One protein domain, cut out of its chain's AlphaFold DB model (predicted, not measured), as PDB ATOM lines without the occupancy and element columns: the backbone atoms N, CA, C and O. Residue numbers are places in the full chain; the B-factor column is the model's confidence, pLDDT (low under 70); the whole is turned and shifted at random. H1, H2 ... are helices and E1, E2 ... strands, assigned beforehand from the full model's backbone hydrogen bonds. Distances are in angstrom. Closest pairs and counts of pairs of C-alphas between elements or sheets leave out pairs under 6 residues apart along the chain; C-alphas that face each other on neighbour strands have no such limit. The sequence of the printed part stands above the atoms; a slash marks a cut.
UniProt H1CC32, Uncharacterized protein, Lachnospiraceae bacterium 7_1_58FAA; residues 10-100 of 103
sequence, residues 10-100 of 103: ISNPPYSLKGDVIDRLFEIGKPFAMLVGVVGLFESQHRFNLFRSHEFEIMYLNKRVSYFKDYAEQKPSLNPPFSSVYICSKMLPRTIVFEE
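Overview. This is residues 10 to 100 of the 103 residues of an uncharacterized protein of Lachnospiraceae bacterium 7_1_58FAA (UniProt H1CC32). Picture a strongly twisted sheet of four strands with H1 packed along its E1 end, and H2 off the sheet next to H1. The long loop of residues 62 to 83 makes the end of the longest axis opposite H2. The printed part has 91 residues, with H1, E1, H2, E2, E3 and E4 along the chain; the mixed sheet runs E1, E3, E2, E4. The class is mixed, helices and strands, with 41 residues in named elements, under half; the whole is compact, with a radius of gyration of the C-alphas of 13.6 A and spans of 38 by 26 by 25 A.

Along the chain. Find C-alpha 18 at (-46.497, -0.776, -45.585); from there H1 runs 15.1 A to residue 28. Next come E1, residues 32 to 37, 16.1 A, and H2, residues 45 to 53, 12.2 A. Read on to E2, residues 57 to 61, 13.4 A, and E3, residues 84 to 89, 16.5 A. E4, residues 96 to 99, 10.2 A, ends at C-alpha 99, (-53.347, 7.373, -26.294).

Arrangement. E1 and E3 are antiparallel; look for N 34 and O 87 at 2.8 A. E3 and E2 form a hairpin, with N 59 and O 86 at 2.9 A. E2 and E4 are parallel, with N 60 and O 97 at 2.8 A. E1, H2, E2 make a split strand-helix-strand unit, two strands running the same way with E3 between them, its crossover right-handed. H1 is on the sheet at a height of 10.2 A, over E1 and E3; its closest C-alphas to E1 are those of Leu 25 and Phe 32, 7.3 A apart. H1 and H2 only just touch, with 3 pairs of C-alphas within 8 A, the closest Gly 19 and Arg 47 at 6.3 A. H2 is not on the sheet. In H1 and H2 every O i to N i+4 pair is within hydrogen-bond range.

Size, cuts and confidence. The C-alphas farthest apart are those of Ser 53 and Glu 73, 39.9 A. The printed part has no cut, and the link from E2 to E3 is long, with 22 residues. Look at residue 78 for the one pLDDT under 70.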
ATOM      1  N   ILE A  10     -38.923   1.304 -34.740       97.88
ATOM      2  CA  ILE A  10     -40.002   2.304 -34.775       97.88
ATOM      3  C   ILE A  10     -39.813   3.169 -36.015       97.88
ATOM      4  O   ILE A  10     -38.711   3.656 -36.260       97.88
ATOM      5  N   SER A  11     -40.860   3.327 -36.825       95.88
ATOM      6  CA  SER A  11     -40.783   4.092 -38.075       95.88
ATOM      7  C   SER A  11     -42.171   4.461 -38.617       95.88
ATOM      8  O   SER A  11     -43.192   4.009 -38.100       95.88
ATOM      9  N   ASN A  12     -42.215   5.270 -39.675       94.88
ATOM     10  CA  ASN A  12     -43.399   5.566 -40.482       94.88
ATOM     11  C   ASN A  12     -43.182   5.069 -41.930       94.88
ATOM     12  O   ASN A  12     -42.674   5.801 -42.781       94.88
ATOM     13  N   PRO A  13     -43.521   3.807 -42.249       94.00
ATOM     14  CA  PRO A  13     -43.160   3.236 -43.541       94.00
ATOM     15  C   PRO A  13     -43.866   3.945 -44.711       94.00
ATOM     16  O   PRO A  13     -44.979   4.461 -44.550       94.00
ATOM     17  N   PRO A  14     -43.274   3.927 -45.922       90.75
ATOM     18  CA  PRO A  14     -43.909   4.478 -47.113       90.75
ATOM     19  C   PRO A  14     -45.298   3.874 -47.348       90.75
ATOM     20  O   PRO A  14     -45.495   2.663 -47.225       90.75
ATOM     21  N   TYR A  15     -46.262   4.707 -47.752       88.06
ATOM     22  CA  TYR A  15     -47.653   4.271 -47.910       88.06
ATOM     23  C   TYR A  15     -47.802   3.075 -48.863       88.06
ATOM     24  O   TYR A  15     -48.593   2.171 -48.589       88.06
ATOM     25  N   SER A  16     -47.050   3.047 -49.962       90.19
ATOM     26  CA  SER A  16     -47.086   1.962 -50.948       90.19
ATOM     27  C   SER A  16     -46.478   0.650 -50.446       90.19
ATOM     28  O   SER A  16     -46.872  -0.399 -50.938       90.19
ATOM     29  N   LEU A  17     -45.576   0.696 -49.459       93.31
ATOM     30  CA  LEU A  17     -44.764  -0.450 -49.024       93.31
ATOM     31  C   LEU A  17     -45.120  -0.968 -47.625       93.31
ATOM     32  O   LEU A  17     -44.501  -1.906 -47.141       93.31
ATOM     33  N   LYS A  18     -46.119  -0.384 -46.954       92.50
ATOM     34  CA  LYS A  18     -46.497  -0.776 -45.585       92.50
ATOM     35  C   LYS A  18     -46.781  -2.274 -45.406       92.50
ATOM     36  O   LYS A  18     -46.531  -2.776 -44.325       92.50
ATOM     37  N   GLY A  19     -47.302  -2.970 -46.423       93.94
ATOM     38  CA  GLY A  19     -47.508  -4.427 -46.368       93.94
ATOM     39  C   GLY A  19     -46.172  -5.157 -46.260       93.94
ATOM     40  O   GLY A  19     -45.871  -5.697 -45.205       93.94
ATOM     41  N   ASP A  20     -45.343  -5.017 -47.294       95.69
ATOM     42  CA  ASP A  20     -44.021  -5.646 -47.400       95.69
ATOM     43  C   ASP A  20     -43.098  -5.307 -46.216       95.69
ATOM     44  O   ASP A  20     -42.317  -6.138 -45.755       95.69
ATOM     45  N   VAL A  21     -43.187  -4.078 -45.689       96.19
ATOM     46  CA  VAL A  21     -42.448  -3.691 -44.481       96.19
ATOM     47  C   VAL A  21     -42.942  -4.471 -43.263       96.19
ATOM     48  O   VAL A  21     -42.117  -4.962 -42.499       96.19
ATOM     49  N   ILE A  22     -44.256  -4.601 -43.067       96.62
ATOM     50  CA  ILE A  22     -44.816  -5.344 -41.930       96.62
ATOM     51  C   ILE A  22     -44.506  -6.842 -42.057       96.62
ATOM     52  O   ILE A  22     -44.121  -7.442 -41.056       96.62
ATOM     53  N   ASP A  23     -44.571  -7.427 -43.259       96.69
ATOM     54  CA  ASP A  23     -44.133  -8.812 -43.499       96.69
ATOM     55  C   ASP A  23     -42.695  -9.008 -43.031       96.69
ATOM     56  O   ASP A  23     -42.398  -9.879 -42.210       96.69
ATOM     57  N   ARG A  24     -41.799  -8.123 -43.483       96.81
ATOM     58  CA  ARG A  24     -40.387  -8.201 -43.126       96.81
ATOM     59  C   ARG A  24     -40.157  -8.030 -41.625       96.81
ATOM     60  O   ARG A  24     -39.253  -8.653 -41.073       96.81
ATOM     61  N   LEU A  25     -40.944  -7.192 -40.954       97.62
ATOM     62  CA  LEU A  25     -40.861  -7.014 -39.504       97.62
ATOM     63  C   LEU A  25     -41.290  -8.279 -38.750       97.62
ATOM     64  O   LEU A  25     -40.609  -8.666 -37.798       97.62
ATOM     65  N   PHE A  26     -42.348  -8.961 -39.201       97.50
ATOM     66  CA  PHE A  26     -42.744 -10.252 -38.637       97.50
ATOM     67  C   PHE A  26     -41.680 -11.335 -38.859       97.50
ATOM     68  O   PHE A  26     -41.361 -12.058 -37.918       97.50
ATOM     69  N   GLU A  27     -41.053 -11.394 -40.039       96.44
ATOM     70  CA  GLU A  27     -39.920 -12.298 -40.299       96.44
ATOM     71  C   GLU A  27     -38.704 -12.011 -39.406       96.44
ATOM     72  O   GLU A  27     -38.017 -12.931 -38.963       96.44
ATOM     73  N   ILE A  28     -38.404 -10.730 -39.161       96.44
ATOM     74  CA  ILE A  28     -37.308 -10.306 -38.280       96.44
ATOM     75  C   ILE A  28     -37.589 -10.715 -36.824       96.44
ATOM     76  O   ILE A  28     -36.650 -11.007 -36.082       96.44
ATOM     77  N   GLY A  29     -38.857 -10.718 -36.399       96.19
ATOM     78  CA  GLY A  29     -39.296 -11.179 -35.076       96.19
ATOM     79  C   GLY A  29     -38.961 -10.245 -33.903       96.19
ATOM     80  O   GLY A  29     -39.244 -10.589 -32.745       96.19
ATOM     81  N   LYS A  30     -38.375  -9.074 -34.188       97.62
ATOM     82  CA  LYS A  30     -38.071  -8.024 -33.206       97.62
ATOM     83  C   LYS A  30     -39.315  -7.191 -32.891       97.62
ATOM     84  O   LYS A  30     -40.132  -6.989 -33.791       97.62
ATOM     85  N   PRO A  31     -39.447  -6.672 -31.658       98.50
ATOM     86  CA  PRO A  31     -40.496  -5.721 -31.328       98.50
ATOM     87  C   PRO A  31     -40.505  -4.524 -32.281       98.50
ATOM     88  O   PRO A  31     -39.447  -4.003 -32.656       98.50
ATOM     89  N   PHE A  32     -41.692  -4.076 -32.675       98.56
ATOM     90  CA  PHE A  32     -41.814  -2.928 -33.568       98.56
ATOM     91  C   PHE A  32     -43.065  -2.098 -33.308       98.56
ATOM     92  O   PHE A  32     -44.054  -2.615 -32.797       98.56
ATOM     93  N   ALA A  33     -43.026  -0.828 -33.723       98.56
ATOM     94  CA  ALA A  33     -44.180   0.070 -33.786       98.56
ATOM     95  C   ALA A  33     -44.131   0.921 -35.067       98.56
ATOM     96  O   ALA A  33     -43.298   1.816 -35.208       98.56
ATOM     97  N   MET A  34     -45.022   0.645 -36.017       98.25
ATOM     98  CA  MET A  34     -45.090   1.328 -37.310       98.25
ATOM     99  C   MET A  34     -46.257   2.306 -37.351       98.25
ATOM    100  O   MET A  34     -47.414   1.891 -37.265       98.25
ATOM    101  N   LEU A  35     -45.969   3.594 -37.532       97.50
ATOM    102  CA  LEU A  35     -46.993   4.615 -37.716       97.50
ATOM    103  C   LEU A  35     -47.560   4.533 -39.138       97.50
ATOM    104  O   LEU A  35     -46.873   4.851 -40.109       97.50
ATOM    105  N   VAL A  36     -48.820   4.126 -39.266       96.19
ATOM    106  CA  VAL A  36     -49.484   3.919 -40.559       96.19
ATOM    107  C   VAL A  36     -50.864   4.565 -40.597       96.19
ATOM    108  O   VAL A  36     -51.556   4.676 -39.586       96.19
ATOM    109  N   GLY A  37     -51.289   4.984 -41.790       93.50
ATOM    110  CA  GLY A  37     -52.655   5.452 -42.016       93.50
ATOM    111  C   GLY A  37     -53.672   4.317 -41.864       93.50
ATOM    112  O   GLY A  37     -53.451   3.218 -42.369       93.50
ATOM    113  N   VAL A  38     -54.800   4.598 -41.204       91.56
ATOM    114  CA  VAL A  38     -55.876   3.612 -40.964       91.56
ATOM    115  C   VAL A  38     -56.616   3.247 -42.251       91.56
ATOM    116  O   VAL A  38     -57.039   2.106 -42.432       91.56
ATOM    117  N   VAL A  39     -56.771   4.213 -43.160       89.00
ATOM    118  CA  VAL A  39     -57.530   4.034 -44.404       89.00
ATOM    119  C   VAL A  39     -56.885   2.949 -45.262       89.00
ATOM    120  O   VAL A  39     -55.701   3.033 -45.610       89.00
ATOM    121  N   GLY A  40     -57.667   1.925 -45.605       87.12
ATOM    122  CA  GLY A  40     -57.202   0.792 -46.390       87.12
ATOM    123  C   GLY A  40     -56.333  -0.206 -45.625       87.12
ATOM    124  O   GLY A  40     -55.877  -1.172 -46.234       87.12
ATOM    125  N   LEU A  41     -56.068  -0.033 -44.324       88.81
ATOM    126  CA  LEU A  41     -55.125  -0.886 -43.589       88.81
ATOM    127  C   LEU A  41     -55.528  -2.370 -43.619       88.81
ATOM    128  O   LEU A  41     -54.676  -3.219 -43.869       88.81
ATOM    129  N   PHE A  42     -56.825  -2.667 -43.508       88.12
ATOM    130  CA  PHE A  42     -57.367  -4.035 -43.492       88.12
ATOM    131  C   PHE A  42     -58.120  -4.438 -44.773       88.12
ATOM    132  O   PHE A  42     -58.676  -5.526 -44.845       88.12
ATOM    133  N   GLU A  43     -58.129  -3.588 -45.803       90.44
ATOM    134  CA  GLU A  43     -58.926  -3.799 -47.027       90.44
ATOM    135  C   GLU A  43     -58.202  -4.630 -48.103       90.44
ATOM    136  O   GLU A  43     -58.763  -4.941 -49.150       90.44
ATOM    137  N   SER A  44     -56.939  -4.998 -47.873       92.56
ATOM    138  CA  SER A  44     -56.179  -5.873 -48.772       92.56
ATOM    139  C   SER A  44     -56.219  -7.311 -48.276       92.56
ATOM    140  O   SER A  44     -55.918  -7.552 -47.110       92.56
ATOM    141  N   GLN A  45     -56.467  -8.270 -49.175       94.38
ATOM    142  CA  GLN A  45     -56.400  -9.702 -48.854       94.38
ATOM    143  C   GLN A  45     -55.036 -10.108 -48.279       94.38
ATOM    144  O   GLN A  45     -54.968 -10.917 -47.357       94.38
ATOM    145  N   HIS A  46     -53.956  -9.521 -48.800       94.19
ATOM    146  CA  HIS A  46     -52.604  -9.759 -48.307       94.19
ATOM    147  C   HIS A  46     -52.479  -9.359 -46.831       94.19
ATOM    148  O   HIS A  46     -52.154 -10.192 -45.989       94.19
ATOM    149  N   ARG A  47     -52.837  -8.112 -46.503       93.31
ATOM    150  CA  ARG A  47     -52.779  -7.609 -45.122       93.31
ATOM    151  C   ARG A  47     -53.767  -8.319 -44.203       93.31
ATOM    152  O   ARG A  47     -53.440  -8.576 -43.053       93.31
ATOM    153  N   PHE A  48     -54.948  -8.677 -44.704       94.56
ATOM    154  CA  PHE A  48     -55.904  -9.486 -43.953       94.56
ATOM    155  C   PHE A  48     -55.280 -10.817 -43.521       94.56
ATOM    156  O   PHE A  48     -55.355 -11.171 -42.349       94.56
ATOM    157  N   ASN A  49     -54.630 -11.530 -44.445       95.44
ATOM    158  CA  ASN A  49     -53.962 -12.791 -44.131       95.44
ATOM    159  C   ASN A  49     -52.812 -12.580 -43.145       95.44
ATOM    160  O   ASN A  49     -52.723 -13.326 -42.177       95.44
ATOM    161  N   LEU A  50     -51.995 -11.545 -43.360       94.75
ATOM    162  CA  LEU A  50     -50.864 -11.192 -42.505       94.75
ATOM    163  C   LEU A  50     -51.280 -10.960 -41.048       94.75
ATOM    164  O   LEU A  50     -50.742 -11.587 -40.140       94.75
ATOM    165  N   PHE A  51     -52.275 -10.097 -40.827       94.69
ATOM    166  CA  PHE A  51     -52.780  -9.781 -39.489       94.69
ATOM    167  C   PHE A  51     -53.598 -10.917 -38.871       94.69
ATOM    168  O   PHE A  51     -53.723 -10.991 -37.654       94.69
ATOM    169  N   ARG A  52     -54.167 -11.808 -39.688       95.12
ATOM    170  CA  ARG A  52     -54.848 -13.015 -39.205       95.12
ATOM    171  C   ARG A  52     -53.860 -14.087 -38.740       95.12
ATOM    172  O   ARG A  52     -54.210 -14.872 -37.865       95.12
ATOM    173  N   SER A  53     -52.682 -14.168 -39.356       95.88
ATOM    174  CA  SER A  53     -51.680 -15.199 -39.068       95.88
ATOM    175  C   SER A  53     -50.664 -14.805 -37.998       95.88
ATOM    176  O   SER A  53     -49.951 -15.683 -37.517       95.88
ATOM    177  N   HIS A  54     -50.611 -13.533 -37.601       96.94
ATOM    178  CA  HIS A  54     -49.667 -13.037 -36.602       96.94
ATOM    179  C   HIS A  54     -50.372 -12.312 -35.459       96.94
ATOM    180  O   HIS A  54     -51.341 -11.584 -35.666       96.94
ATOM    181  N   GLU A  55     -49.832 -12.459 -34.250       97.19
ATOM    182  CA  GLU A  55     -50.202 -11.593 -33.135       97.19
ATOM    183  C   GLU A  55     -49.663 -10.179 -33.375       97.19
ATOM    184  O   GLU A  55     -48.471  -9.976 -33.629       97.19
ATOM    185  N   PHE A  56     -50.551  -9.194 -33.284       97.81
ATOM    186  CA  PHE A  56     -50.220  -7.782 -33.417       97.81
ATOM    187  C   PHE A  56     -51.007  -6.958 -32.399       97.81
ATOM    188  O   PHE A  56     -52.039  -7.390 -31.881       97.81
ATOM    189  N   GLU A  57     -50.524  -5.753 -32.133       98.44
ATOM    190  CA  GLU A  57     -51.180  -4.779 -31.270       98.44
ATOM    191  C   GLU A  57     -51.433  -3.484 -32.057       98.44
ATOM    192  O   GLU A  57     -50.797  -3.214 -33.080       98.44
ATOM    193  N   ILE A  58     -52.371  -2.664 -31.591       98.31
ATOM    194  CA  ILE A  58     -52.714  -1.381 -32.204       98.31
ATOM    195  C   ILE A  58     -52.854  -0.290 -31.141       98.31
ATOM    196  O   ILE A  58     -53.590  -0.439 -30.163       98.31
ATOM    197  N   MET A  59     -52.167   0.832 -31.354       98.50
ATOM    198  CA  MET A  59     -52.354   2.056 -30.573       98.50
ATOM    199  C   MET A  59     -53.132   3.077 -31.403       98.50
ATOM    200  O   MET A  59     -52.647   3.566 -32.429       98.50
ATOM    201  N   TYR A  60     -54.335   3.406 -30.944       97.75
ATOM    202  CA  TYR A  60     -55.157   4.482 -31.482       97.75
ATOM    203  C   TYR A  60     -54.815   5.819 -30.838       97.75
ATOM    204  O   TYR A  60     -54.588   5.903 -29.635       97.75
ATOM    205  N   LEU A  61     -54.827   6.873 -31.652       96.94
ATOM    206  CA  LEU A  61     -54.498   8.232 -31.239       96.94
ATOM    207  C   LEU A  61     -55.748   9.113 -31.311       96.94
ATOM    208  O   LEU A  61     -56.477   9.080 -32.307       96.94
ATOM    209  N   ASN A  62     -55.986   9.932 -30.283       95.50
ATOM    210  CA  ASN A  62     -57.158  10.819 -30.211       95.50
ATOM    211  C   ASN A  62     -57.150  11.970 -31.242       95.50
ATOM    212  O   ASN A  62     -58.182  12.592 -31.493       95.50
ATOM    213  N   LYS A  63     -55.997  12.272 -31.850       93.88
ATOM    214  CA  LYS A  63     -55.808  13.345 -32.837       93.88
ATOM    215  C   LYS A  63     -55.040  12.821 -34.051       93.88
ATOM    216  O   LYS A  63     -54.283  11.859 -33.976       93.88
ATOM    217  N   ARG A  64     -55.184  13.499 -35.196       93.50
ATOM    218  CA  ARG A  64     -54.400  13.182 -36.403       93.50
ATOM    219  C   ARG A  64     -52.938  13.602 -36.231       93.50
ATOM    220  O   ARG A  64     -52.669  14.763 -35.891       93.50
ATOM    221  N   VAL A  65     -52.020  12.679 -36.521       92.69
ATOM    222  CA  VAL A  65     -50.569  12.925 -36.531       92.69
ATOM    223  C   VAL A  65     -50.214  13.817 -37.711       92.69
ATOM    224  O   VAL A  65     -50.631  13.538 -38.829       92.69
ATOM    225  N   SER A  66     -49.481  14.899 -37.458       91.19
ATOM    226  CA  SER A  66     -49.042  15.833 -38.503       91.19
ATOM    227  C   SER A  66     -47.629  15.474 -38.957       91.19
ATOM    228  O   SER A  66     -46.782  15.162 -38.128       91.19
ATOM    229  N   TYR A  67     -47.390  15.504 -40.266       88.44
ATOM    230  CA  TYR A  67     -46.124  15.092 -40.874       88.44
ATOM    231  C   TYR A  67     -45.407  16.308 -41.465       88.44
ATOM    232  O   TYR A  67     -46.044  17.143 -42.119       88.44
ATOM    233  N   PHE A  68     -44.095  16.391 -41.259       88.94
ATOM    234  CA  PHE A  68     -43.209  17.303 -41.982       88.94
ATOM    235  C   PHE A  68     -42.594  16.582 -43.188       88.94
ATOM    236  O   PHE A  68     -42.561  15.352 -43.236       88.94
ATOM    237  N   LYS A  69     -42.163  17.347 -44.193       84.81
ATOM    238  CA  LYS A  69     -41.599  16.793 -45.435       84.81
ATOM    239  C   LYS A  69     -40.080  16.681 -45.400       84.81
ATOM    240  O   LYS A  69     -39.528  15.850 -46.110       84.81
ATOM    241  N   ASP A  70     -39.436  17.514 -44.593       84.75
ATOM    242  CA  ASP A  70     -37.988  17.629 -44.519       84.75
ATOM    243  C   ASP A  70     -37.556  17.753 -43.053       84.75
ATOM    244  O   ASP A  70     -38.180  18.468 -42.272       84.75
ATOM    245  N   TYR A  71     -36.491  17.057 -42.668       86.12
ATOM    246  CA  TYR A  71     -35.917  17.169 -41.326       86.12
ATOM    247  C   TYR A  71     -35.268  18.535 -41.067       86.12
ATOM    248  O   TYR A  71     -35.192  18.946 -39.908       86.12
ATOM    249  N   ALA A  72     -34.826  19.235 -42.115       89.50
ATOM    250  CA  ALA A  72     -34.333  20.607 -42.045       89.50
ATOM    251  C   ALA A  72     -35.474  21.621 -41.852       89.50
ATOM    252  O   ALA A  72     -35.280  22.649 -41.206       89.50
ATOM    253  N   GLU A  73     -36.673  21.317 -42.359       84.19
ATOM    254  CA  GLU A  73     -37.873  22.141 -42.203       84.19
ATOM    255  C   GLU A  73     -38.996  21.331 -41.543       84.19
ATOM    256  O   GLU A  73     -39.921  20.828 -42.186       84.19
ATOM    257  N   GLN A  74     -38.951  21.258 -40.212       83.19
ATOM    258  CA  GLN A  74     -39.934  20.536 -39.392       83.19
ATOM    259  C   GLN A  74     -41.283  21.261 -39.282       83.19
ATOM    260  O   GLN A  74     -41.991  21.138 -38.283       83.19
ATOM    261  N   LYS A  75     -41.666  22.037 -40.300       84.12
ATOM    262  CA  LYS A  75     -42.982  22.659 -40.368       84.12
ATOM    263  C   LYS A  75     -43.995  21.605 -40.824       84.12
ATOM    264  O   LYS A  75     -43.928  21.137 -41.965       84.12
ATOM    265  N   PRO A  76     -44.940  21.197 -39.963       79.75
ATOM    266  CA  PRO A  76     -45.864  20.136 -40.307       79.75
ATOM    267  C   PRO A  76     -46.913  20.615 -41.313       79.75
ATOM    268  O   PRO A  76     -47.332  21.773 -41.332       79.75
ATOM    269  N   SER A  77     -47.403  19.669 -42.109       75.25
ATOM    270  CA  SER A  77     -48.608  19.856 -42.914       75.25
ATOM    271  C   SER A  77     -49.795  20.092 -41.976       75.25
ATOM    272  O   SER A  77     -50.111  19.231 -41.151       75.25
ATOM    273  N   LEU A  78     -50.460  21.242 -42.096       69.44
ATOM    274  CA  LEU A  78     -51.662  21.537 -41.319       69.44
ATOM    275  C   LEU A  78     -52.784  20.580 -41.755       69.44
ATOM    276  O   LEU A  78     -53.229  20.618 -42.898       69.44
ATOM    277  N   ASN A  79     -53.241  19.742 -40.824       76.50
ATOM    278  CA  ASN A  79     -54.438  18.897 -40.937       76.50
ATOM    279  C   ASN A  79     -54.378  17.794 -42.014       76.50
ATOM    280  O   ASN A  79     -55.046  17.896 -43.045       76.50
ATOM    281  N   PRO A  80     -53.660  16.683 -41.763       84.62
ATOM    282  CA  PRO A  80     -53.702  15.537 -42.665       84.62
ATOM    283  C   PRO A  80     -55.143  15.025 -42.841       84.62
ATOM    284  O   PRO A  80     -55.918  15.030 -41.877       84.62
ATOM    285  N   PRO A  81     -55.530  14.555 -44.042       88.19
ATOM    286  CA  PRO A  81     -56.900  14.122 -44.316       88.19
ATOM    287  C   PRO A  81     -57.228  12.728 -43.755       88.19
ATOM    288  O   PRO A  81     -58.356  12.268 -43.893       88.19
ATOM    289  N   PHE A  82     -56.274  12.058 -43.103       89.62
ATOM    290  CA  PHE A  82     -56.419  10.698 -42.587       89.62
ATOM    291  C   PHE A  82     -55.941  10.575 -41.136       89.62
ATOM    292  O   PHE A  82     -55.068  11.316 -40.678       89.62
ATOM    293  N   SER A  83     -56.512   9.610 -40.418       93.12
ATOM    294  CA  SER A  83     -56.031   9.188 -39.099       93.12
ATOM    295  C   SER A  83     -54.892   8.182 -39.240       93.12
ATOM    296  O   SER A  83     -54.826   7.435 -40.221       93.12
ATOM    297  N   SER A  84     -53.993   8.168 -38.260       95.31
ATOM    298  CA  SER A  84     -52.880   7.219 -38.178       95.31
ATOM    299  C   SER A  84     -52.936   6.462 -36.854       95.31
ATOM    300  O   SER A  84     -53.457   6.987 -35.871       95.31
ATOM    301  N   VAL A  85     -52.411   5.246 -36.857       97.50
ATOM    302  CA  VAL A  85     -52.264   4.360 -35.695       97.50
ATOM    303  C   VAL A  85     -50.842   3.822 -35.672       97.50
ATOM    304  O   VAL A  85     -50.199   3.767 -36.724       97.50
ATOM    305  N   TYR A  86     -50.368   3.378 -34.512       98.19
ATOM    306  CA  TYR A  86     -49.233   2.461 -34.495       98.19
ATOM    307  C   TYR A  86     -49.737   1.028 -34.613       98.19
ATOM    308  O   TYR A  86     -50.572   0.604 -33.816       98.19
ATOM    309  N   ILE A  87     -49.219   0.298 -35.598       98.25
ATOM    310  CA  ILE A  87     -49.275  -1.163 -35.634       98.25
ATOM    311  C   ILE A  87     -48.019  -1.688 -34.963       98.25
ATOM    312  O   ILE A  87     -46.911  -1.317 -35.354       98.25
ATOM    313  N   CYS A  88     -48.203  -2.543 -33.969       98.62
ATOM    314  CA  CYS A  88     -47.140  -2.982 -33.087       98.62
ATOM    315  C   CYS A  88     -47.050  -4.507 -32.990       98.62
ATOM    316  O   CYS A  88     -47.999  -5.229 -33.298       98.62
ATOM    317  N   SER A  89     -45.909  -4.986 -32.504       98.44
ATOM    318  CA  SER A  89     -45.727  -6.349 -32.006       98.44
ATOM    319  C   SER A  89     -44.792  -6.308 -30.802       98.44
ATOM    320  O   SER A  89     -43.693  -5.762 -30.921       98.44
ATOM    321  N   LYS A  90     -45.209  -6.877 -29.663       98.31
ATOM    322  CA  LYS A  90     -44.428  -6.957 -28.416       98.31
ATOM    323  C   LYS A  90     -44.030  -5.585 -27.850       98.31
ATOM    324  O   LYS A  90     -42.943  -5.451 -27.290       98.31
ATOM    325  N   MET A  91     -44.879  -4.569 -28.014       98.12
ATOM    326  CA  MET A  91     -44.608  -3.203 -27.536       98.12
ATOM    327  C   MET A  91     -45.628  -2.727 -26.508       98.12
ATOM    328  O   MET A  91     -45.283  -1.983 -25.591       98.12
ATOM    329  N   LEU A  92     -46.896  -3.094 -26.691       98.38
ATOM    330  CA  LEU A  92     -48.011  -2.551 -25.931       98.38
ATOM    331  C   LEU A  92     -48.391  -3.475 -24.767       98.38
ATOM    332  O   LEU A  92     -48.307  -4.695 -24.885       98.38
ATOM    333  N   PRO A  93     -48.899  -2.924 -23.649       97.69
ATOM    334  CA  PRO A  93     -49.334  -3.728 -22.503       97.69
ATOM    335  C   PRO A  93     -50.570  -4.598 -22.794       97.69
ATOM    336  O   PRO A  93     -50.933  -5.445 -21.980       97.69
ATOM    337  N   ARG A  94     -51.263  -4.360 -23.918       97.81
ATOM    338  CA  ARG A  94     -52.430  -5.115 -24.395       97.81
ATOM    339  C   ARG A  94     -52.626  -4.899 -25.895       97.81
ATOM    340  O   ARG A  94     -52.111  -3.937 -26.454       97.81
ATOM    341  N   THR A  95     -53.458  -5.732 -26.518       97.94
ATOM    342  CA  THR A  95     -53.717  -5.720 -27.970       97.94
ATOM    343  C   THR A  95     -54.221  -4.378 -28.504       97.94
ATOM    344  O   THR A  95     -53.840  -3.988 -29.600       97.94
ATOM    345  N   ILE A  96     -55.077  -3.663 -27.765       98.38
ATOM    346  CA  ILE A  96     -55.626  -2.367 -28.194       98.38
ATOM    347  C   ILE A  96     -55.384  -1.324 -27.104       98.38
ATOM    348  O   ILE A  96     -55.866  -1.458 -25.974       98.38
ATOM    349  N   VAL A  97     -54.661  -0.263 -27.444       98.62
ATOM    350  CA  VAL A  97     -54.369   0.872 -26.560       98.62
ATOM    351  C   VAL A  97     -54.886   2.157 -27.199       98.62
ATOM    352  O   VAL A  97     -54.896   2.293 -28.419       98.62
ATOM    353  N   PHE A  98     -55.344   3.089 -26.370       98.31
ATOM    354  CA  PHE A  98     -55.740   4.429 -26.782       98.31
ATOM    355  C   PHE A  98     -54.827   5.413 -26.065       98.31
ATOM    356  O   PHE A  98     -54.682   5.306 -24.852       98.31
ATOM    357  N   GLU A  99     -54.237   6.338 -26.812       97.69
ATOM    358  CA  GLU A  99     -53.347   7.373 -26.294       97.69
ATOM    359  C   GLU A  99     -53.756   8.756 -26.801       97.69
ATOM    360  O   GLU A  99     -54.402   8.918 -27.850       97.69
ATOM    361  N   GLU A 100     -53.350   9.772 -26.047       97.44
ATOM    362  CA  GLU A 100     -53.618  11.165 -26.367       97.44
ATOM    363  C   GLU A 100     -52.372  11.868 -26.910       97.44
ATOM    364  O   GLU A 100     -51.285  11.768 -26.349       97.44
TER     365      GLU A 100